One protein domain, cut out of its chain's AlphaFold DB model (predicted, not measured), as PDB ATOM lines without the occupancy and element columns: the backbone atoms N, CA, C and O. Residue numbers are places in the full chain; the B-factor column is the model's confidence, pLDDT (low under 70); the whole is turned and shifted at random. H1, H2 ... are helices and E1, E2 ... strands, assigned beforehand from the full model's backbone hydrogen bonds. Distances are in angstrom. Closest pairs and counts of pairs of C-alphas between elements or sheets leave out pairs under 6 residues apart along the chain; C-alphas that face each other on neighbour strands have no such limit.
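Overview. This is residues 2 to 48 and 55 to 166 of the 166 residues of an uncharacterized protein of Verrucomicrobia bacterium (UniProt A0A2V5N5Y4). Little of this domain is regular structure: a small twisted four-stranded sheet, E1 to E4, stands among long loops, helix H2 only grazes it with residues 151 to 153, and residues 2 to 13 make one end. The 159 printed residues include E1, E2, H1, E3, E4 and H2, mixed in class, with 31 residues in named elements. The sheet, E1 - E2 - E3 - E4, is antiparallel. The whole is compact, radius of gyration of the C-alphas 15.7 A, yet elongated, 51 by 32 by 27 A.

Arrangement. E1, residues 25 to 27, is antiparallel to E2, residues 71 to 75, at 156 degrees; N 26 and O 74, 2.8 A apart, are within hydrogen-bond range. E2 is antiparallel to E3, residues 124 to 129, with N 128 and O 73 at 2.8 A. E3 and E4, residues 134 to 138, form a hairpin, with N 127 and O 135 at 2.8 A. H2, residues 147 to 153, only grazes the sheet; its closest C-alphas to E2, Trp 153 and Ile 71, are 5.6 A apart. H1, residues 116 to 120, is only just not on the sheet, with 4 pairs of C-alphas within 10 A. In H1 every O i to N i+4 pair is within range; in H2 1 of 3 is, beside 3 of 4 O i to N i+3 pairs.

Along the chain. E1 begins at C-alpha 25 (168.981, 141.193, 171.504). E3 is 16.0 A long and E4 13.1 A. H2, 10.4 A long, ends at C-alpha 153 (178.590, 148.181, 181.572).

Size, cuts and confidence. The C-alphas farthest apart, Gly 6 and Pro 47, are 53.1 A apart. Residues 49 to 54 are not printed; C-alphas 48 and 55 are 10.4 A apart. E2 to H1 is a long link. Among the 29 residues with pLDDT under 70 are 2 to 12.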
ATOM      1  N   TYR A   2     174.026 140.581 151.254       50.69
ATOM      2  CA  TYR A   2     173.277 141.836 151.521       50.69
ATOM      3  C   TYR A   2     171.817 141.666 151.089       50.69
ATOM      4  O   TYR A   2     171.527 140.741 150.339       50.69
ATOM      5  N   TYR A   3     170.885 142.501 151.551       46.53
ATOM      6  CA  TYR A   3     169.505 142.413 151.062       46.53
ATOM      7  C   TYR A   3     169.437 142.886 149.609       46.53
ATOM      8  O   TYR A   3     169.809 144.020 149.308       46.53
ATOM      9  N   GLY A   4     168.976 142.021 148.703       50.03
ATOM     10  CA  GLY A   4     168.687 142.417 147.330       50.03
ATOM     11  C   GLY A   4     167.643 143.530 147.334       50.03
ATOM     12  O   GLY A   4     166.551 143.355 147.884       50.03
ATOM     13  N   ILE A   5     167.980 144.684 146.750       47.09
ATOM     14  CA  ILE A   5     167.040 145.803 146.626       47.09
ATOM     15  C   ILE A   5     165.820 145.294 145.846       47.09
ATOM     16  O   ILE A   5     165.946 144.876 144.699       47.09
ATOM     17  N   GLY A   6     164.653 145.285 146.495       47.78
ATOM     18  CA  GLY A   6     163.381 144.831 145.923       47.78
ATOM     19  C   GLY A   6     162.999 143.367 146.184       47.78
ATOM     20  O   GLY A   6     161.815 143.061 146.097       47.78
ATOM     21  N   SER A   7     163.929 142.471 146.546       62.25
ATOM     22  CA  SER A   7     163.606 141.051 146.799       62.25
ATOM     23  C   SER A   7     163.483 140.690 148.279       62.25
ATOM     24  O   SER A   7     162.868 139.678 148.609       62.25
ATOM     25  N   GLY A   8     164.101 141.468 149.174       55.94
ATOM     26  CA  GLY A   8     164.159 141.148 150.607       55.94
ATOM     27  C   GLY A   8     164.952 139.873 150.929       55.94
ATOM     28  O   GLY A   8     164.982 139.449 152.082       55.94
ATOM     29  N   GLN A   9     165.618 139.266 149.941       58.22
ATOM     30  CA  GLN A   9     166.428 138.064 150.127       58.22
ATOM     31  C   GLN A   9     167.900 138.402 150.357       58.22
ATOM     32  O   GLN A   9     168.416 139.397 149.845       58.22
ATOM     33  N   LEU A  10     168.580 137.551 151.123       61.72
ATOM     34  CA  LEU A  10     170.009 137.649 151.400       61.72
ATOM     35  C   LEU A  10     170.855 137.238 150.174       61.72
ATOM     36  O   LEU A  10     170.649 136.173 149.603       61.72
ATOM     37  N   VAL A  11     171.841 138.060 149.789       67.12
ATOM     38  CA  VAL A  11     172.654 137.914 148.557       67.12
ATOM     39  C   VAL A  11     174.159 137.849 148.846       67.12
ATOM     40  O   VAL A  11     174.747 138.895 149.104       67.12
ATOM     41  N   GLY A  12     174.798 136.665 148.809       69.06
ATOM     42  CA  GLY A  12     176.226 136.369 149.108       69.06
ATOM     43  C   GLY A  12     176.442 134.939 149.663       69.06
ATOM     44  O   GLY A  12     175.488 134.169 149.699       69.06
ATOM     45  N   SER A  13     177.643 134.577 150.141       74.38
ATOM     46  CA  SER A  13     177.910 133.229 150.702       74.38
ATOM     47  C   SER A  13     177.720 133.127 152.225       74.38
ATOM     48  O   SER A  13     177.737 134.142 152.929       74.38
ATOM     49  N   SER A  14     177.576 131.900 152.744       71.19
ATOM     50  CA  SER A  14     177.533 131.591 154.188       71.19
ATOM     51  C   SER A  14     178.813 131.994 154.927       71.19
ATOM     52  O   SER A  14     178.753 132.363 156.090       71.19
ATOM     53  N   GLU A  15     179.958 132.016 154.245       75.44
ATOM     54  CA  GLU A  15     181.224 132.522 154.798       75.44
ATOM     55  C   GLU A  15     181.249 134.056 154.935       75.44
ATOM     56  O   GLU A  15     182.055 134.619 155.671       75.44
ATOM     57  N   GLN A  16     180.401 134.766 154.186       77.81
ATOM     58  CA  GLN A  16     180.364 136.230 154.170       77.81
ATOM     59  C   GLN A  16     179.317 136.815 155.114       77.81
ATOM     60  O   GLN A  16     179.318 138.033 155.304       77.81
ATOM     61  N   ILE A  17     178.389 136.011 155.632       75.50
ATOM     62  CA  ILE A  17     177.357 136.481 156.553       75.50
ATOM     63  C   ILE A  17     177.314 135.662 157.814       75.50
ATOM     64  O   ILE A  17     177.326 134.435 157.774       75.50
ATOM     65  N   ARG A  18     177.087 136.371 158.917       78.19
ATOM     66  CA  ARG A  18     176.603 135.751 160.134       78.19
ATOM     67  C   ARG A  18     175.083 135.847 160.188       78.19
ATOM     68  O   ARG A  18     174.535 136.939 160.314       78.19
ATOM     69  N   ILE A  19     174.416 134.699 160.113       72.62
ATOM     70  CA  ILE A  19     173.022 134.568 160.547       72.62
ATOM     71  C   ILE A  19     173.090 134.219 162.038       72.62
ATOM     72  O   ILE A  19     173.621 133.153 162.362       72.62
ATOM     73  N   PRO A  20     172.643 135.099 162.953       64.12
ATOM     74  CA  PRO A  20     172.569 134.746 164.363       64.12
ATOM     75  C   PRO A  20     171.618 133.558 164.502       64.12
ATOM     76  O   PRO A  20     170.491 133.602 164.016       64.12
ATOM     77  N   SER A  21     172.079 132.484 165.133       59.94
ATOM     78  CA  SER A  21     171.283 131.271 165.319       59.94
ATOM     79  C   SER A  21     170.167 131.440 166.351       59.94
ATOM     80  O   SER A  21     169.257 130.618 166.372       59.94
ATOM     81  N   LEU A  22     170.247 132.465 167.211       59.00
ATOM     82  CA  LEU A  22     169.476 132.496 168.456       59.00
ATOM     83  C   LEU A  22     168.809 133.846 168.788       59.00
ATOM     84  O   LEU A  22     167.810 133.846 169.497       59.00
ATOM     85  N   THR A  23     169.284 135.000 168.296       65.38
ATOM     86  CA  THR A  23     168.888 136.273 168.936       65.38
ATOM     87  C   THR A  23     169.047 137.539 168.079       65.38
ATOM     88  O   THR A  23     169.963 137.658 167.264       65.38
ATOM     89  N   ALA A  24     168.146 138.506 168.317       78.06
ATOM     90  CA  ALA A  24     168.273 139.910 167.907       78.06
ATOM     91  C   ALA A  24     168.771 140.839 169.042       78.06
ATOM     92  O   ALA A  24     169.293 141.919 168.764       78.06
ATOM     93  N   TYR A  25     168.645 140.416 170.306       88.94
ATOM     94  CA  TYR A  25     168.981 141.193 171.504       88.94
ATOM     95  C   TYR A  25     169.853 140.389 172.474       88.94
ATOM     96  O   TYR A  25     169.593 139.214 172.723       88.94
ATOM     97  N   GLY A  26     170.873 141.028 173.040       90.19
ATOM     98  CA  GLY A  26     171.741 140.428 174.048       90.19
ATOM     99  C   GLY A  26     171.617 141.099 175.412       90.19
ATOM    100  O   GLY A  26     171.156 142.237 175.531       90.19
ATOM    101  N   TYR A  27     172.060 140.376 176.432       92.25
ATOM    102  CA  TYR A  27     172.044 140.732 177.842       92.25
ATOM    103  C   TYR A  27     173.450 141.093 178.336       92.25
ATOM    104  O   TYR A  27     174.441 140.463 177.962       92.25
ATOM    105  N   ASN A  28     173.559 142.105 179.195       93.31
ATOM    106  CA  ASN A  28     174.813 142.462 179.851       93.31
ATOM    107  C   ASN A  28     175.064 141.542 181.061       93.31
ATOM    108  O   ASN A  28     174.876 141.934 182.214       93.31
ATOM    109  N   ALA A  29     175.480 140.302 180.800       88.94
ATOM    110  CA  ALA A  29     175.765 139.335 181.861       88.94
ATOM    111  C   ALA A  29     177.050 139.674 182.635       88.94
ATOM    112  O   ALA A  29     177.077 139.560 183.859       88.94
ATOM    113  N   TRP A  30     178.097 140.120 181.932       87.88
ATOM    114  CA  TRP A  30     179.471 140.123 182.457       87.88
ATOM    115  C   TRP A  30     180.079 141.505 182.700       87.88
ATOM    116  O   TRP A  30     181.058 141.615 183.438       87.88
ATOM    117  N   GLY A  31     179.495 142.562 182.137       91.06
ATOM    118  CA  GLY A  31     180.085 143.895 182.143       91.06
ATOM    119  C   GLY A  31     181.306 143.983 181.229       91.06
ATOM    120  O   GLY A  31     181.380 143.308 180.201       91.06
ATOM    121  N   GLY A  32     182.255 144.855 181.572       89.31
ATOM    122  CA  GLY A  32     183.467 145.074 180.777       89.31
ATOM    123  C   GLY A  32     184.669 144.208 181.135       89.31
ATOM    124  O   GLY A  32     185.661 144.261 180.414       89.31
ATOM    125  N   GLY A  33     184.590 143.444 182.222       81.19
ATOM    126  CA  GLY A  33     185.666 142.581 182.704       81.19
ATOM    127  C   GLY A  33     185.661 141.191 182.069       81.19
ATOM    128  O   GLY A  33     184.723 140.820 181.364       81.19
ATOM    129  N   GLN A  34     186.694 140.398 182.349       75.69
ATOM    130  CA  GLN A  34     186.783 139.005 181.929       75.69
ATOM    131  C   GLN A  34     185.549 138.218 182.403       75.69
ATOM    132  O   GLN A  34     185.215 138.199 183.596       75.69
ATOM    133  N   ALA A  35     184.888 137.556 181.447       71.00
ATOM    134  CA  ALA A  35     183.741 136.692 181.702       71.00
ATOM    135  C   ALA A  35     184.084 135.649 182.775       71.00
ATOM    136  O   ALA A  35     185.199 135.128 182.798       71.00
ATOM    137  N   GLU A  36     183.132 135.376 183.668       66.19
ATOM    138  CA  GLU A  36     183.266 134.392 184.756       66.19
ATOM    139  C   GLU A  36     184.391 134.678 185.779       66.19
ATOM    140  O   GLU A  36     184.664 133.851 186.650       66.19
ATOM    141  N   VAL A  37     185.045 135.845 185.717       72.69
ATOM    142  CA  VAL A  37     186.111 136.238 186.656       72.69
ATOM    143  C   VAL A  37     185.795 137.558 187.347       72.69
ATOM    144  O   VAL A  37     185.905 137.648 188.569       72.69
ATOM    145  N   ASP A  38     185.412 138.579 186.580       78.38
ATOM    146  CA  ASP A  38     185.268 139.940 187.104       78.38
ATOM    147  C   ASP A  38     183.863 140.266 187.619       78.38
ATOM    148  O   ASP A  38     183.730 141.107 188.506       78.38
ATOM    149  N   TRP A  39     182.833 139.588 187.099       81.25
ATOM    150  CA  TRP A  39     181.437 139.671 187.564       81.25
ATOM    151  C   TRP A  39     180.894 141.104 187.679       81.25
ATOM    152  O   TRP A  39     180.273 141.480 188.672       81.25
ATOM    153  N   LEU A  40     181.140 141.921 186.655       90.56
ATOM    154  CA  LEU A  40     180.756 143.333 186.657       90.56
ATOM    155  C   LEU A  40     179.356 143.573 186.071       90.56
ATOM    156  O   LEU A  40     178.841 144.677 186.189       90.56
ATOM    157  N   GLY A  41     178.738 142.578 185.436       91.81
ATOM    158  CA  GLY A  41     177.422 142.701 184.802       91.81
ATOM    159  C   GLY A  41     176.256 142.288 185.703       91.81
ATOM    160  O   GLY A  41     176.352 142.276 186.930       91.81
ATOM    161  N   LEU A  42     175.124 141.952 185.085       92.38
ATOM    162  CA  LEU A  42     173.886 141.577 185.781       92.38
ATOM    163  C   LEU A  42     173.711 140.058 185.971       92.38
ATOM    164  O   LEU A  42     172.823 139.631 186.708       92.38
ATOM    165  N   GLY A  43     174.567 139.243 185.344       84.88
ATOM    166  CA  GLY A  43     174.482 137.778 185.356       84.88
ATOM    167  C   GLY A  43     174.754 137.119 186.713       84.88
ATOM    168  O   GLY A  43     174.497 135.928 186.863       84.88
ATOM    169  N   GLY A  44     175.217 137.877 187.712       70.44
ATOM    170  CA  GLY A  44     175.483 137.371 189.060       70.44
ATOM    171  C   GLY A  44     176.866 136.764 189.254       70.44
ATOM    172  O   GLY A  44     177.706 136.815 188.365       70.44
ATOM    173  N   TYR A  45     177.098 136.213 190.449       61.56
ATOM    174  CA  TYR A  45     178.382 135.669 190.914       61.56
ATOM    175  C   TYR A  45     178.280 134.165 191.211       61.56
ATOM    176  O   TYR A  45     177.481 133.770 192.062       61.56
ATOM    177  N   SER A  46     179.096 133.320 190.563       54.84
ATOM    178  CA  SER A  46     179.200 131.890 190.905       54.84
ATOM    179  C   SER A  46     180.442 131.622 191.762       54.84
ATOM    180  O   SER A  46     181.560 131.713 191.254       54.84
ATOM    181  N   PRO A  47     180.302 131.232 193.041       52.38
ATOM    182  CA  PRO A  47     181.453 130.918 193.885       52.38
ATOM    183  C   PRO A  47     182.151 129.584 193.567       52.38
ATOM    184  O   PRO A  47     183.109 129.256 194.267       52.38
ATOM    185  N   MET A  48     181.705 128.782 192.584       48.41
ATOM    186  CA  MET A  48     182.295 127.456 192.333       48.41
ATOM    187  C   MET A  48     182.594 127.164 190.854       48.41
ATOM    188  O   MET A  48     181.700 127.302 190.016       48.41
ATOM    189  N   ALA A  55     172.677 127.980 190.147       54.16
ATOM    190  CA  ALA A  55     172.381 129.353 189.757       54.16
ATOM    191  C   ALA A  55     173.094 130.342 190.682       54.16
ATOM    192  O   ALA A  55     172.686 130.531 191.832       54.16
ATOM    193  N   ALA A  56     174.202 130.897 190.183       58.81
ATOM    194  CA  ALA A  56     174.854 132.038 190.787       58.81
ATOM    195  C   ALA A  56     173.752 133.019 191.185       58.81
ATOM    196  O   ALA A  56     172.906 133.308 190.329       58.81
ATOM    197  N   PRO A  57     173.675 133.490 192.444       69.94
ATOM    198  CA  PRO A  57     172.738 134.551 192.745       69.94
ATOM    199  C   PRO A  57     173.028 135.680 191.759       69.94
ATOM    200  O   PRO A  57     174.169 136.144 191.654       69.94
ATOM    201  N   GLY A  58     171.994 136.043 190.996       75.56
ATOM    202  CA  GLY A  58     172.031 137.182 190.095       75.56
ATOM    203  C   GLY A  58     172.545 138.411 190.837       75.56
ATOM    204  O   GLY A  58     172.489 138.480 192.070       75.56
ATOM    205  N   THR A  59     173.058 139.380 190.092       88.19
ATOM    206  CA  THR A  59     173.559 140.618 190.683       88.19
ATOM    207  C   THR A  59     172.459 141.242 191.549       88.19
ATOM    208  O   THR A  59     171.381 141.533 191.025       88.19
ATOM    209  N   PRO A  60     172.668 141.411 192.872       89.50
ATOM    210  CA  PRO A  60     171.616 141.923 193.734       89.50
ATOM    211  C   PRO A  60     171.320 143.376 193.366       89.50
ATOM    212  O   PRO A  60     172.227 144.136 193.030       89.50
ATOM    213  N   GLU A  61     170.062 143.787 193.493       91.38
ATOM    214  CA  GLU A  61     169.619 145.152 193.171       91.38
ATOM    215  C   GLU A  61     170.457 146.213 193.901       91.38
ATOM    216  O   GLU A  61     170.816 147.237 193.329       91.38
ATOM    217  N   SER A  62     170.849 145.932 195.150       92.94
ATOM    218  CA  SER A  62     171.683 146.812 195.976       92.94
ATOM    219  C   SER A  62     173.119 146.989 195.474       92.94
ATOM    220  O   SER A  62     173.794 147.931 195.900       92.94
ATOM    221  N   ALA A  63     173.604 146.112 194.589       92.50
ATOM    222  CA  ALA A  63     174.903 146.277 193.952       92.50
ATOM    223  C   ALA A  63     174.853 147.316 192.827       92.50
ATOM    224  O   ALA A  63     175.852 148.005 192.631       92.50
ATOM    225  N   VAL A  64     173.718 147.465 192.127       95.69
ATOM    226  CA  VAL A  64     173.569 148.385 190.987       95.69
ATOM    227  C   VAL A  64     173.652 149.834 191.473       95.69
ATOM    228  O   VAL A  64     172.696 150.396 192.005       95.69
ATOM    229  N   ARG A  65     174.813 150.470 191.284       97.56
ATOM    230  CA  ARG A  65     175.092 151.815 191.817       97.56
ATOM    231  C   ARG A  65     174.393 152.937 191.069       97.56
ATOM    232  O   ARG A  65     174.110 153.971 191.669       97.56
ATOM    233  N   SER A  66     174.142 152.765 189.775       97.62
ATOM    234  CA  SER A  66     173.516 153.794 188.944       97.62
ATOM    235  C   SER A  66     172.631 153.148 187.870       97.62
ATOM    236  O   SER A  66     173.088 152.941 186.749       97.62
ATOM    237  N   PRO A  67     171.371 152.791 188.197       97.75
ATOM    238  CA  PRO A  67     170.481 152.081 187.272       97.75
ATOM    239  C   PRO A  67     170.258 152.798 185.933       97.75
ATOM    240  O   PRO A  67     170.213 152.150 184.891       97.75
ATOM    241  N   SER A  68     170.182 154.131 185.954       97.88
ATOM    242  CA  SER A  68     170.044 154.970 184.756       97.88
ATOM    243  C   SER A  68     171.330 155.092 183.937       97.88
ATOM    244  O   SER A  68     171.310 155.620 182.838       97.88
ATOM    245  N   GLU A  69     172.469 154.636 184.451       97.75
ATOM    246  CA  GLU A  69     173.725 154.621 183.700       97.75
ATOM    247  C   GLU A  69     174.192 153.202 183.395       97.75
ATOM    248  O   GLU A  69     175.178 153.049 182.689       97.75
ATOM    249  N   MET A  70     173.487 152.160 183.848       97.38
ATOM    250  CA  MET A  70     173.856 150.767 183.612       97.38
ATOM    251  C   MET A  70     173.045 150.145 182.470       97.38
ATOM    252  O   MET A  70     171.827 149.996 182.560       97.38
ATOM    253  N   ILE A  71     173.737 149.722 181.415       97.88
ATOM    254  CA  ILE A  71     173.184 148.954 180.300       97.88
ATOM    255  C   ILE A  71     172.785 147.569 180.812       97.88
ATOM    256  O   ILE A  71     173.606 146.844 181.375       97.88
ATOM    257  N   ALA A  72     171.536 147.186 180.570       96.62
ATOM    258  CA  ALA A  72     170.995 145.880 180.922       96.62
ATOM    259  C   ALA A  72     170.934 144.939 179.715       96.62
ATOM    260  O   ALA A  72     171.309 143.771 179.802       96.62
ATOM    261  N   ALA A  73     170.472 145.454 178.578       95.75
ATOM    262  CA  ALA A  73     170.300 144.695 177.348       95.75
ATOM    263  C   ALA A  73     170.377 145.622 176.130       95.75
ATOM    264  O   ALA A  73     170.430 146.848 176.249       95.75
ATOM    265  N   GLY A  74     170.370 145.057 174.933       94.69
ATOM    266  CA  GLY A  74     170.329 145.847 173.711       94.69
ATOM    267  C   GLY A  74     170.453 144.996 172.468       94.69
ATOM    268  O   GLY A  74     170.546 143.775 172.567       94.69
ATOM    269  N   ASP A  75     170.465 145.638 171.300       92.31
ATOM    270  CA  ASP A  75     170.739 144.931 170.045       92.31
ATOM    271  C   ASP A  75     172.033 144.131 170.219       92.31
ATOM    272  O   ASP A  75     173.006 144.663 170.771       92.31
ATOM    273  N   ALA A  76     172.045 142.874 169.773       89.19
ATOM    274  CA  ALA A  76     173.119 141.904 170.012       89.19
ATOM    275  C   ALA A  76     174.423 142.222 169.243       89.19
ATOM    276  O   ALA A  76     175.073 141.334 168.701       89.19
ATOM    277  N   PHE A  77     174.801 143.496 169.161       90.19
ATOM    278  CA  PHE A  77     176.056 144.003 168.634       90.19
ATOM    279  C   PHE A  77     177.002 144.317 169.785       90.19
ATOM    280  O   PHE A  77     176.751 145.204 170.609       90.19
ATOM    281  N   VAL A  78     178.123 143.617 169.789       89.56
ATOM    282  CA  VAL A  78     179.246 143.848 170.698       89.56
ATOM    283  C   VAL A  78     179.970 145.156 170.357       89.56
ATOM    284  O   VAL A  78     180.044 145.550 169.186       89.56
ATOM    285  N   ARG A  79     180.539 145.832 171.362       92.62
ATOM    286  CA  ARG A  79     181.527 146.896 171.122       92.62
ATOM    287  C   ARG A  79     182.936 146.314 171.207       92.62
ATOM    288  O   ARG A  79     183.196 145.422 172.007       92.62
ATOM    289  N   SER A  80     183.855 146.826 170.391       90.25
ATOM    290  CA  SER A  80     185.266 146.425 170.447       90.25
ATOM    291  C   SER A  80     186.200 147.558 170.039       90.25
ATOM    292  O   SER A  80     185.900 148.318 169.116       90.25
ATOM    293  N   ARG A  81     187.367 147.651 170.695       89.94
ATOM    294  CA  ARG A  81     188.472 148.509 170.230       89.94
ATOM    295  C   ARG A  81     189.040 148.021 168.899       89.94
ATOM    296  O   ARG A  81     189.573 148.824 168.137       89.94
ATOM    297  N   ASN A  82     188.909 146.726 168.600       87.94
ATOM    298  CA  ASN A  82     189.274 146.185 167.303       87.94
ATOM    299  C   ASN A  82     188.166 146.510 166.279       87.94
ATOM    300  O   ASN A  82     187.070 145.947 166.358       87.94
ATOM    301  N   PRO A  83     188.427 147.376 165.282       87.19
ATOM    302  CA  PRO A  83     187.403 147.817 164.339       87.19
ATOM    303  C   PRO A  83     186.866 146.702 163.434       87.19
ATOM    304  O   PRO A  83     185.795 146.871 162.855       87.19
ATOM    305  N   THR A  84     187.577 145.576 163.282       85.50
ATOM    306  CA  THR A  84     187.071 144.430 162.506       85.50
ATOM    307  C   THR A  84     186.002 143.643 163.266       85.50
ATOM    308  O   THR A  84     185.165 142.990 162.643       85.50
ATOM    309  N   LEU A  85     186.017 143.759 164.595       85.88
ATOM    310  CA  LEU A  85     185.180 143.030 165.544       85.88
ATOM    311  C   LEU A  85     184.070 143.908 166.151       85.88
ATOM    312  O   LEU A  85     183.074 143.387 166.646       85.88
ATOM    313  N   ASP A  86     184.211 145.237 166.103       91.12
ATOM    314  CA  ASP A  86     183.176 146.182 166.539       91.12
ATOM    315  C   ASP A  86     181.898 145.992 165.705       91.12
ATOM    316  O   ASP A  86     181.940 145.912 164.472       91.12
ATOM    317  N   ALA A  87     180.754 145.942 166.388       90.56
ATOM    318  CA  ALA A  87     179.449 145.599 165.828       90.56
ATOM    319  C   ALA A  87     179.295 144.159 165.306       90.56
ATOM    320  O   ALA A  87     178.360 143.885 164.549       90.56
ATOM    321  N   ALA A  88     180.185 143.232 165.671       87.12
ATOM    322  CA  ALA A  88     179.940 141.825 165.386       87.12
ATOM    323  C   ALA A  88     178.648 141.356 166.096       87.12
ATOM    324  O   ALA A  88     178.396 141.722 167.248       87.12
ATOM    325  N   PRO A  89     177.785 140.586 165.420       83.50
ATOM    326  CA  PRO A  89     176.628 139.995 166.072       83.50
ATOM    327  C   PRO A  89     177.081 138.927 167.076       83.50
ATOM    328  O   PRO A  89     177.850 138.035 166.717       83.50
ATOM    329  N   SER A  90     176.586 139.015 168.307       81.50
ATOM    330  CA  SER A  90     176.773 138.000 169.343       81.50
ATOM    331  C   SER A  90     176.049 136.708 168.971       81.50
ATOM    332  O   SER A  90     174.971 136.726 168.371       81.50
ATOM    333  N   ASP A  91     176.634 135.571 169.335       74.69
ATOM    334  CA  ASP A  91     176.035 134.245 169.190       74.69
ATOM    335  C   ASP A  91     175.511 133.654 170.503       74.69
ATOM    336  O   ASP A  91     174.907 132.585 170.478       74.69
ATOM    337  N   SER A  92     175.732 134.351 171.616       75.50
ATOM    338  CA  SER A  92     175.541 133.834 172.973       75.50
ATOM    339  C   SER A  92     174.520 134.645 173.772       75.50
ATOM    340  O   SER A  92     174.506 134.568 174.992       75.50
ATOM    341  N   GLU A  93     173.688 135.454 173.103       82.88
ATOM    342  CA  GLU A  93     172.711 136.336 173.766       82.88
ATOM    343  C   GLU A  93     173.371 137.336 174.730       82.88
ATOM    344  O   GLU A  93     172.725 137.818 175.656       82.88
ATOM    345  N   ILE A  94     174.639 137.704 174.496       86.31
ATOM    346  CA  ILE A  94     175.401 138.632 175.342       86.31
ATOM    347  C   ILE A  94     175.736 139.918 174.579       86.31
ATOM    348  O   ILE A  94     176.037 139.908 173.388       86.31
ATOM    349  N   ILE A  95     175.732 141.047 175.283       91.38
ATOM    350  CA  ILE A  95     176.383 142.283 174.835       91.38
ATOM    351  C   ILE A  95     177.488 142.664 175.813       91.38
ATOM    352  O   ILE A  95     177.350 142.477 177.018       91.38
ATOM    353  N   ALA A  96     178.583 143.211 175.292       90.94
ATOM    354  CA  ALA A  96     179.725 143.612 176.102       90.94
ATOM    355  C   ALA A  96     180.546 144.714 175.409       90.94
ATOM    356  O   ALA A  96     180.490 144.843 174.175       90.94
ATOM    357  N   PRO A  97     181.354 145.478 176.175       92.38
ATOM    358  CA  PRO A  97     182.316 146.431 175.640       92.38
ATOM    359  C   PRO A  97     183.625 145.778 175.168       92.38
ATOM    360  O   PRO A  97     184.581 146.472 174.838       92.38
ATOM    361  N   SER A  98     183.678 144.451 175.144       87.81
ATOM    362  CA  SER A  98     184.695 143.669 174.459       87.81
ATOM    363  C   SER A  98     183.988 142.524 173.778       87.81
ATOM    364  O   SER A  98     183.117 141.863 174.345       87.81
ATOM    365  N   ALA A  99     184.388 142.260 172.554       79.31
ATOM    366  CA  ALA A  99     183.706 141.263 171.786       79.31
ATOM    367  C   ALA A  99     184.225 139.833 172.067       79.31
ATOM    368  O   ALA A  99     183.547 138.883 171.712       79.31
ATOM    369  N   ILE A 100     185.360 139.670 172.777       77.31
ATOM    370  CA  ILE A 100     185.800 138.364 173.316       77.31
ATOM    371  C   ILE A 100     184.791 137.906 174.371       77.31
ATOM    372  O   ILE A 100     184.431 136.737 174.438       77.31
ATOM    373  N   ILE A 101     184.316 138.861 175.171       75.19
ATOM    374  CA  ILE A 101     183.346 138.644 176.247       75.19
ATOM    375  C   ILE A 101     181.916 138.568 175.697       75.19
ATOM    376  O   ILE A 101     181.083 137.835 176.219       75.19
ATOM    377  N   GLY A 102     181.626 139.313 174.628       70.44
ATOM    378  CA  GLY A 102     180.297 139.406 174.028       70.44
ATOM    379  C   GLY A 102     179.815 138.170 173.257       70.44
ATOM    380  O   GLY A 102     178.720 138.225 172.703       70.44
ATOM    381  N   GLY A 103     180.583 137.079 173.205       67.06
ATOM    382  CA  GLY A 103     180.238 135.844 172.489       67.06
ATOM    383  C   GLY A 103     181.205 135.521 171.348       67.06
ATOM    384  O   GLY A 103     182.002 136.356 170.926       67.06
ATOM    385  N   GLY A 104     181.155 134.281 170.863       60.25
ATOM    386  CA  GLY A 104     182.079 133.749 169.870       60.25
ATOM    387  C   GLY A 104     182.094 134.573 168.583       60.25
ATOM    388  O   GLY A 104     181.069 134.798 167.936       60.25
ATOM    389  N   TYR A 105     183.285 134.998 168.171       60.72
ATOM    390  CA  TYR A 105     183.469 135.587 166.854       60.72
ATOM    391  C   TYR A 105     183.459 134.499 165.797       60.72
ATOM    392  O   TYR A 105     184.305 133.606 165.796       60.72
ATOM    393  N   TYR A 106     182.552 134.619 164.838       60.22
ATOM    394  CA  TYR A 106     182.679 133.865 163.601       60.22
ATOM    395  C   TYR A 106     183.622 134.629 162.691       60.22
ATOM    396  O   TYR A 106     183.421 135.826 162.460       60.22
ATOM    397  N   ASP A 107     184.616 133.926 162.154       63.84
ATOM    398  CA  ASP A 107     185.459 134.416 161.066       63.84
ATOM    399  C   ASP A 107     184.615 134.521 159.792       63.84
ATOM    400  O   ASP A 107     184.641 133.682 158.892       63.84
ATOM    401  N   THR A 108     183.744 135.525 159.766       73.62
ATOM    402  CA  THR A 108     183.076 135.907 158.537       73.62
ATOM    403  C   THR A 108     184.026 136.784 157.746       73.62
ATOM    404  O   THR A 108     184.637 137.706 158.285       73.62
ATOM    405  N   LYS A 109     184.052 136.600 156.428       80.88
ATOM    406  CA  LYS A 109     184.843 137.441 155.514       80.88
ATOM    407  C   LYS A 109     184.359 138.905 155.451       80.88
ATOM    408  O   LYS A 109     184.909 139.698 154.689       80.88
ATOM    409  N   SER A 110     183.330 139.269 156.222       83.25
ATOM    410  CA  SER A 110     182.729 140.603 156.273       83.25
ATOM    411  C   SER A 110     182.794 141.176 157.697       83.25
ATOM    412  O   SER A 110     182.242 140.572 158.611       83.25
ATOM    413  N   PRO A 111     183.364 142.375 157.908       86.44
ATOM    414  CA  PRO A 111     183.351 143.038 159.215       86.44
ATOM    415  C   PRO A 111     181.939 143.195 159.800       86.44
ATOM    416  O   PRO A 111     180.980 143.368 159.042       86.44
ATOM    417  N   GLY A 112     181.821 143.240 161.134       86.50
ATOM    418  CA  GLY A 112     180.542 143.385 161.850       86.50
ATOM    419  C   GLY A 112     179.668 144.529 161.320       86.50
ATOM    420  O   GLY A 112     178.509 144.327 160.961       86.50
ATOM    421  N   LYS A 113     180.266 145.708 161.098       90.19
ATOM    422  CA  LYS A 113     179.569 146.889 160.546       90.19
ATOM    423  C   LYS A 113     179.047 146.741 159.108       90.19
ATOM    424  O   LYS A 113     178.334 147.619 158.632       90.19
ATOM    425  N   LYS A 114     179.418 145.675 158.392       88.31
ATOM    426  CA  LYS A 114     178.915 145.353 157.045       88.31
ATOM    427  C   LYS A 114     177.893 144.216 157.048       88.31
ATOM    428  O   LYS A 114     177.382 143.863 155.987       88.31
ATOM    429  N   GLN A 115     177.597 143.631 158.209       85.62
ATOM    430  CA  GLN A 115     176.564 142.609 158.324       85.62
ATOM    431  C   GLN A 115     175.183 143.242 158.062       85.62
ATOM    432  O   GLN A 115     174.936 144.383 158.480       85.62
ATOM    433  N   PRO A 116     174.251 142.545 157.384       82.62
ATOM    434  CA  PRO A 116     172.934 143.114 157.117       82.62
ATOM    435  C   PRO A 116     172.118 143.421 158.361       82.62
ATOM    436  O   PRO A 116     171.362 144.382 158.327       82.62
ATOM    437  N   SER A 117     172.291 142.666 159.450       82.50
ATOM    438  CA  SER A 117     171.652 142.969 160.737       82.50
ATOM    439  C   SER A 117     172.038 144.367 161.226       82.50
ATOM    440  O   SER A 117     171.172 145.183 161.513       82.50
ATOM    441  N   PHE A 118     173.327 144.705 161.205       87.75
ATOM    442  CA  PHE A 118     173.796 146.042 161.570       87.75
ATOM    443  C   PHE A 118     173.337 147.126 160.584       87.75
ATOM    444  O   PHE A 118     172.963 148.234 160.976       87.75
ATOM    445  N   THR A 119     173.331 146.803 159.288       87.88
ATOM    446  CA  THR A 119     172.880 147.733 158.240       87.88
ATOM    447  C   THR A 119     171.388 148.040 158.370       87.88
ATOM    448  O   THR A 119     170.995 149.194 158.221       87.88
ATOM    449  N   ALA A 120     170.564 147.044 158.708       85.88
ATOM    450  CA  ALA A 120     169.132 147.207 158.951       85.88
ATOM    451  C   ALA A 120     168.838 148.123 160.152       85.88
ATOM    452  O   ALA A 120     167.826 148.812 160.156       85.88
ATOM    453  N   HIS A 121     169.756 148.204 161.122       88.88
ATOM    454  CA  HIS A 121     169.685 149.139 162.252       88.88
ATOM    455  C   HIS A 121     170.332 150.508 161.947       88.88
ATOM    456  O   HIS A 121     170.567 151.321 162.842       88.88
ATOM    457  N   HIS A 122     170.648 150.787 160.676       92.25
ATOM    458  CA  HIS A 122     171.239 152.049 160.205       92.25
ATOM    459  C   HIS A 122     172.527 152.447 160.950       92.25
ATOM    460  O   HIS A 122     172.832 153.629 161.139       92.25
ATOM    461  N   GLY A 123     173.300 151.444 161.374       93.19
ATOM    462  CA  GLY A 123     174.550 151.619 162.106       93.19
ATOM    463  C   GLY A 123     174.398 152.106 163.548       93.19
ATOM    464  O   GLY A 123     175.366 152.595 164.136       93.19
ATOM    465  N   ARG A 124     173.195 151.999 164.111       95.12
ATOM    466  CA  ARG A 124     172.898 152.322 165.505       95.12
ATOM    467  C   ARG A 124     172.519 151.055 166.261       95.12
ATOM    468  O   ARG A 124     172.160 150.059 165.644       95.12
ATOM    469  N   ALA A 125     172.603 151.110 167.582       93.75
ATOM    470  CA  ALA A 125     172.132 150.037 168.444       93.75
ATOM    471  C   ALA A 125     171.203 150.585 169.521       93.75
ATOM    472  O   ALA A 125     171.496 151.616 170.128       93.75
ATOM    473  N   ASN A 126     170.104 149.891 169.778       95.62
ATOM    474  CA  ASN A 126     169.275 150.144 170.944       95.62
ATOM    475  C   ASN A 126     169.969 149.586 172.192       95.62
ATOM    476  O   ASN A 126     170.483 148.462 172.182       95.62
ATOM    477  N   ARG A 127     169.976 150.373 173.265       96.88
ATOM    478  CA  ARG A 127     170.486 150.012 174.590       96.88
ATOM    479  C   ARG A 127     169.389 150.282 175.604       96.88
ATOM    480  O   ARG A 127     168.936 151.416 175.713       96.88
ATOM    481  N   ALA A 128     168.955 149.243 176.299       97.88
ATOM    482  CA  ALA A 128     168.040 149.345 177.422       97.88
ATOM    483  C   ALA A 128     168.849 149.395 178.718       97.88
ATOM    484  O   ALA A 128     169.785 148.609 178.901       97.88
ATOM    485  N   PHE A 129     168.480 150.310 179.602       98.38
ATOM    486  CA  PHE A 129     169.119 150.512 180.896       98.38
ATOM    487  C   PHE A 129     168.320 149.836 182.007       98.38
ATOM    488  O   PHE A 129     167.167 149.448 181.810       98.38
ATOM    489  N   VAL A 130     168.938 149.660 183.176       98.00
ATOM    490  CA  VAL A 130     168.316 148.950 184.307       98.00
ATOM    491  C   VAL A 130     167.055 149.658 184.813       98.00
ATOM    492  O   VAL A 130     166.120 148.994 185.248       98.00
ATOM    493  N   ASP A 131     166.982 150.986 184.721       97.75
ATOM    494  CA  ASP A 131     165.777 151.758 185.069       97.75
ATOM    495  C   ASP A 131     164.649 151.682 184.011       97.75
ATOM    496  O   ASP A 131     163.571 152.242 184.211       97.75
ATOM    497  N   GLY A 132     164.888 150.991 182.891       97.19
ATOM    498  CA  GLY A 132     163.923 150.753 181.823       97.19
ATOM    499  C   GLY A 132     163.921 151.783 180.692       97.19
ATOM    500  O   GLY A 132     163.173 151.592 179.729       97.19
ATOM    501  N   HIS A 133     164.733 152.846 180.744       98.38
ATOM    502  CA  HIS A 133     164.833 153.750 179.596       98.38
ATOM    503  C   HIS A 133     165.657 153.123 178.460       98.38
ATOM    504  O   HIS A 133     166.424 152.175 178.652       98.38
ATOM    505  N   LEU A 134     165.476 153.657 177.248       97.50
ATOM    506  CA  LEU A 134     166.247 153.259 176.078       97.50
ATOM    507  C   LEU A 134     167.050 154.428 175.530       97.50
ATOM    508  O   LEU A 134     166.545 155.542 175.384       97.50
ATOM    509  N   GLU A 135     168.267 154.125 175.107       97.56
ATOM    510  CA  GLU A 135     169.072 155.003 174.277       97.56
ATOM    511  C   GLU A 135     169.411 154.341 172.951       97.56
ATOM    512  O   GLU A 135     169.443 153.117 172.812       97.56
ATOM    513  N   SER A 136     169.723 155.177 171.964       95.88
ATOM    514  CA  SER A 136     170.214 154.714 170.676       95.88
ATOM    515  C   SER A 136     171.667 155.141 170.480       95.88
ATOM    516  O   SER A 136     171.974 156.309 170.211       95.88
ATOM    517  N   GLU A 137     172.560 154.165 170.605       95.38
ATOM    518  CA  GLU A 137     174.003 154.302 170.488       95.38
ATOM    519  C   GLU A 137     174.420 154.437 169.019       95.38
ATOM    520  O   GLU A 137     174.070 153.615 168.172       95.38
ATOM    521  N   ASP A 138     175.200 155.471 168.696       95.44
ATOM    522  CA  ASP A 138     175.791 155.627 167.366       95.44
ATOM    523  C   ASP A 138     177.077 154.796 167.239       95.44
ATOM    524  O   ASP A 138     178.176 155.240 167.586       95.44
ATOM    525  N   MET A 139     176.936 153.583 166.710       95.25
ATOM    526  CA  MET A 139     178.035 152.642 166.494       95.25
ATOM    527  C   MET A 139     178.751 152.843 165.151       95.25
ATOM    528  O   MET A 139     179.693 152.113 164.835       95.25
ATOM    529  N   ARG A 140     178.383 153.855 164.352       94.12
ATOM    530  CA  ARG A 140     179.164 154.228 163.155       94.12
ATOM    531  C   ARG A 140     180.535 154.770 163.554       94.12
ATOM    532  O   ARG A 140     181.512 154.565 162.838       94.12
ATOM    533  N   LYS A 141     180.618 155.409 164.725       93.06
ATOM    534  CA  LYS A 141     181.874 155.882 165.314       93.06
ATOM    535  C   LYS A 141     182.669 154.717 165.922       93.06
ATOM    536  O   LYS A 141     182.061 153.761 166.414       93.06
ATOM    537  N   PRO A 142     184.012 154.776 165.912       92.56
ATOM    538  CA  PRO A 142     184.840 153.812 166.632       92.56
ATOM    539  C   PRO A 142     184.466 153.732 168.115       92.56
ATOM    540  O   PRO A 142     184.022 154.720 168.706       92.56
ATOM    541  N   PHE A 143     184.647 152.560 168.720       93.81
ATOM    542  CA  PHE A 143     184.488 152.424 170.161       93.81
ATOM    543  C   PHE A 143     185.649 153.112 170.870       93.81
ATOM    544  O   PHE A 143     186.801 152.715 170.716       93.81
ATOM    545  N   ALA A 144     185.347 154.170 171.622       89.62
ATOM    546  CA  ALA A 144     186.376 154.955 172.291       89.62
ATOM    547  C   ALA A 144     186.868 154.298 173.588       89.62
ATOM    548  O   ALA A 144     187.910 154.709 174.094       89.62
ATOM    549  N   ALA A 145     186.126 153.322 174.140       92.12
ATOM    550  CA  ALA A 145     186.416 152.676 175.425       92.12
ATOM    551  C   ALA A 145     186.811 153.697 176.519       92.12
ATOM    552  O   ALA A 145     187.757 153.511 177.286       92.12
ATOM    553  N   SER A 146     186.120 154.843 176.532       94.06
ATOM    554  CA  SER A 146     186.331 155.897 177.531       94.06
ATOM    555  C   SER A 146     185.740 155.489 178.878       94.06
ATOM    556  O   SER A 146     184.838 154.657 178.912       94.06
ATOM    557  N   ASP A 147     186.170 156.117 179.976       96.19
ATOM    558  CA  ASP A 147     185.598 155.832 181.302       96.19
ATOM    559  C   ASP A 147     184.083 156.003 181.307       96.19
ATOM    560  O   ASP A 147     183.363 155.123 181.760       96.19
ATOM    561  N   ALA A 148     183.598 157.095 180.715       94.88
ATOM    562  CA  ALA A 148     182.171 157.365 180.603       94.88
ATOM    563  C   ALA A 148     181.416 156.269 179.835       94.88
ATOM    564  O   ALA A 148     180.265 156.010 180.143       94.88
ATOM    565  N   GLN A 149     182.043 155.612 178.853       94.12
ATOM    566  CA  GLN A 149     181.415 154.496 178.140       94.12
ATOM    567  C   GLN A 149     181.522 153.178 178.902       94.12
ATOM    568  O   GLN A 149     180.567 152.411 178.898       94.12
ATOM    569  N   LEU A 150     182.669 152.901 179.525       95.50
ATOM    570  CA  LEU A 150     182.931 151.628 180.195       95.50
ATOM    571  C   LEU A 150     182.153 151.487 181.500       95.50
ATOM    572  O   LEU A 150     181.625 150.413 181.767       95.50
ATOM    573  N   LYS A 151     182.008 152.581 182.257       96.81
ATOM    574  CA  LYS A 151     181.192 152.625 183.479       96.81
ATOM    575  C   LYS A 151     179.787 152.073 183.268       96.81
ATOM    576  O   LYS A 151     179.274 151.362 184.122       96.81
ATOM    577  N   ARG A 152     179.218 152.314 182.085       97.19
ATOM    578  CA  ARG A 152     177.846 151.925 181.748       97.19
ATOM    579  C   ARG A 152     177.620 150.426 181.641       97.19
ATOM    580  O   ARG A 152     176.485 149.982 181.549       97.19
ATOM    581  N   TRP A 153     178.683 149.635 181.626       95.56
ATOM    582  CA  TRP A 153     178.590 148.181 181.572       95.56
ATOM    583  C   TRP A 153     178.669 147.544 182.955       95.56
ATOM    584  O   TRP A 153     178.326 146.373 183.092       95.56
ATOM    585  N   ASN A 154     179.107 148.293 183.969       95.38
ATOM    586  CA  ASN A 154     179.542 147.731 185.235       95.38
ATOM    587  C   ASN A 154     178.610 148.137 186.379       95.38
ATOM    588  O   ASN A 154     178.244 149.300 186.537       95.38
ATOM    589  N   VAL A 155     178.261 147.161 187.208       95.38
ATOM    590  CA  VAL A 155     177.315 147.272 188.319       95.38
ATOM    591  C   VAL A 155     177.732 148.327 189.346       95.38
ATOM    592  O   VAL A 155     176.890 149.040 189.894       95.38
ATOM    593  N   ASP A 156     179.034 148.474 189.572       95.56
ATOM    594  CA  ASP A 156     179.608 149.424 190.519       95.56
ATOM    595  C   ASP A 156     179.814 150.832 189.940       95.56
ATOM    596  O   ASP A 156     180.235 151.729 190.668       95.56
ATOM    597  N   ASN A 157     179.463 151.046 188.665       97.19
ATOM    598  CA  ASN A 157     179.645 152.300 187.935       97.19
ATOM    599  C   ASN A 157     181.115 152.775 187.880       97.19
ATOM    600  O   ASN A 157     181.401 153.977 187.790       97.19
ATOM    601  N   GLU A 158     182.058 151.829 187.916       96.88
ATOM    602  CA  GLU A 158     183.484 152.073 187.707       96.88
ATOM    603  C   GLU A 158     183.941 151.575 186.325       96.88
ATOM    604  O   GLU A 158     183.351 150.659 185.749       96.88
ATOM    605  N   PRO A 159     184.961 152.200 185.708       94.88
ATOM    606  CA  PRO A 159     185.279 151.951 184.305       94.88
ATOM    607  C   PRO A 159     186.080 150.666 184.081       94.88
ATOM    608  O   PRO A 159     186.097 150.164 182.963       94.88
ATOM    609  N   HIS A 160     186.779 150.157 185.104       93.50
ATOM    610  CA  HIS A 160     187.564 148.912 185.055       93.50
ATOM    611  C   HIS A 160     188.444 148.752 183.803       93.50
ATOM    612  O   HIS A 160     188.568 147.664 183.249       93.50
ATOM    613  N   ARG A 161     189.091 149.836 183.345       90.31
ATOM    614  CA  ARG A 161     189.891 149.855 182.100       90.31
ATOM    615  C   ARG A 161     190.925 148.734 182.008       90.31
ATOM    616  O   ARG A 161     191.192 148.233 180.925       90.31
ATOM    617  N   ASN A 162     191.534 148.387 183.136       89.00
ATOM    618  CA  ASN A 162     192.568 147.359 183.241       89.00
ATOM    619  C   ASN A 162     192.029 145.924 183.138       89.00
ATOM    620  O   ASN A 162     192.826 144.995 183.108       89.00
ATOM    621  N   ARG A 163     190.705 145.754 183.124       86.00
ATOM    622  CA  ARG A 163     190.012 144.466 183.022       86.00
ATOM    623  C   ARG A 163     189.315 144.280 181.674       86.00
ATOM    624  O   ARG A 163     188.736 143.228 181.436       86.00
ATOM    625  N   LEU A 164     189.373 145.283 180.792       86.00
ATOM    626  CA  LEU A 164     188.799 145.185 179.455       86.00
ATOM    627  C   LEU A 164     189.504 144.063 178.683       86.00
ATOM    628  O   LEU A 164     190.726 144.066 178.546       86.00
ATOM    629  N   GLY A 165     188.731 143.065 178.260       71.00
ATOM    630  CA  GLY A 165     189.267 141.837 177.673       71.00
ATOM    631  C   GLY A 165     189.517 141.941 176.173       71.00
ATOM    632  O   GLY A 165     188.894 141.190 175.433       71.00
ATOM    633  N   ASP A 166     190.321 142.894 175.705       61.31
ATOM    634  CA  ASP A 166     190.640 143.106 174.281       61.31
ATOM    635  C   ASP A 166     192.048 142.695 173.850       61.31
ATOM    636  O   ASP A 166     193.005 142.890 174.632       61.31
TER     637      ASP A 166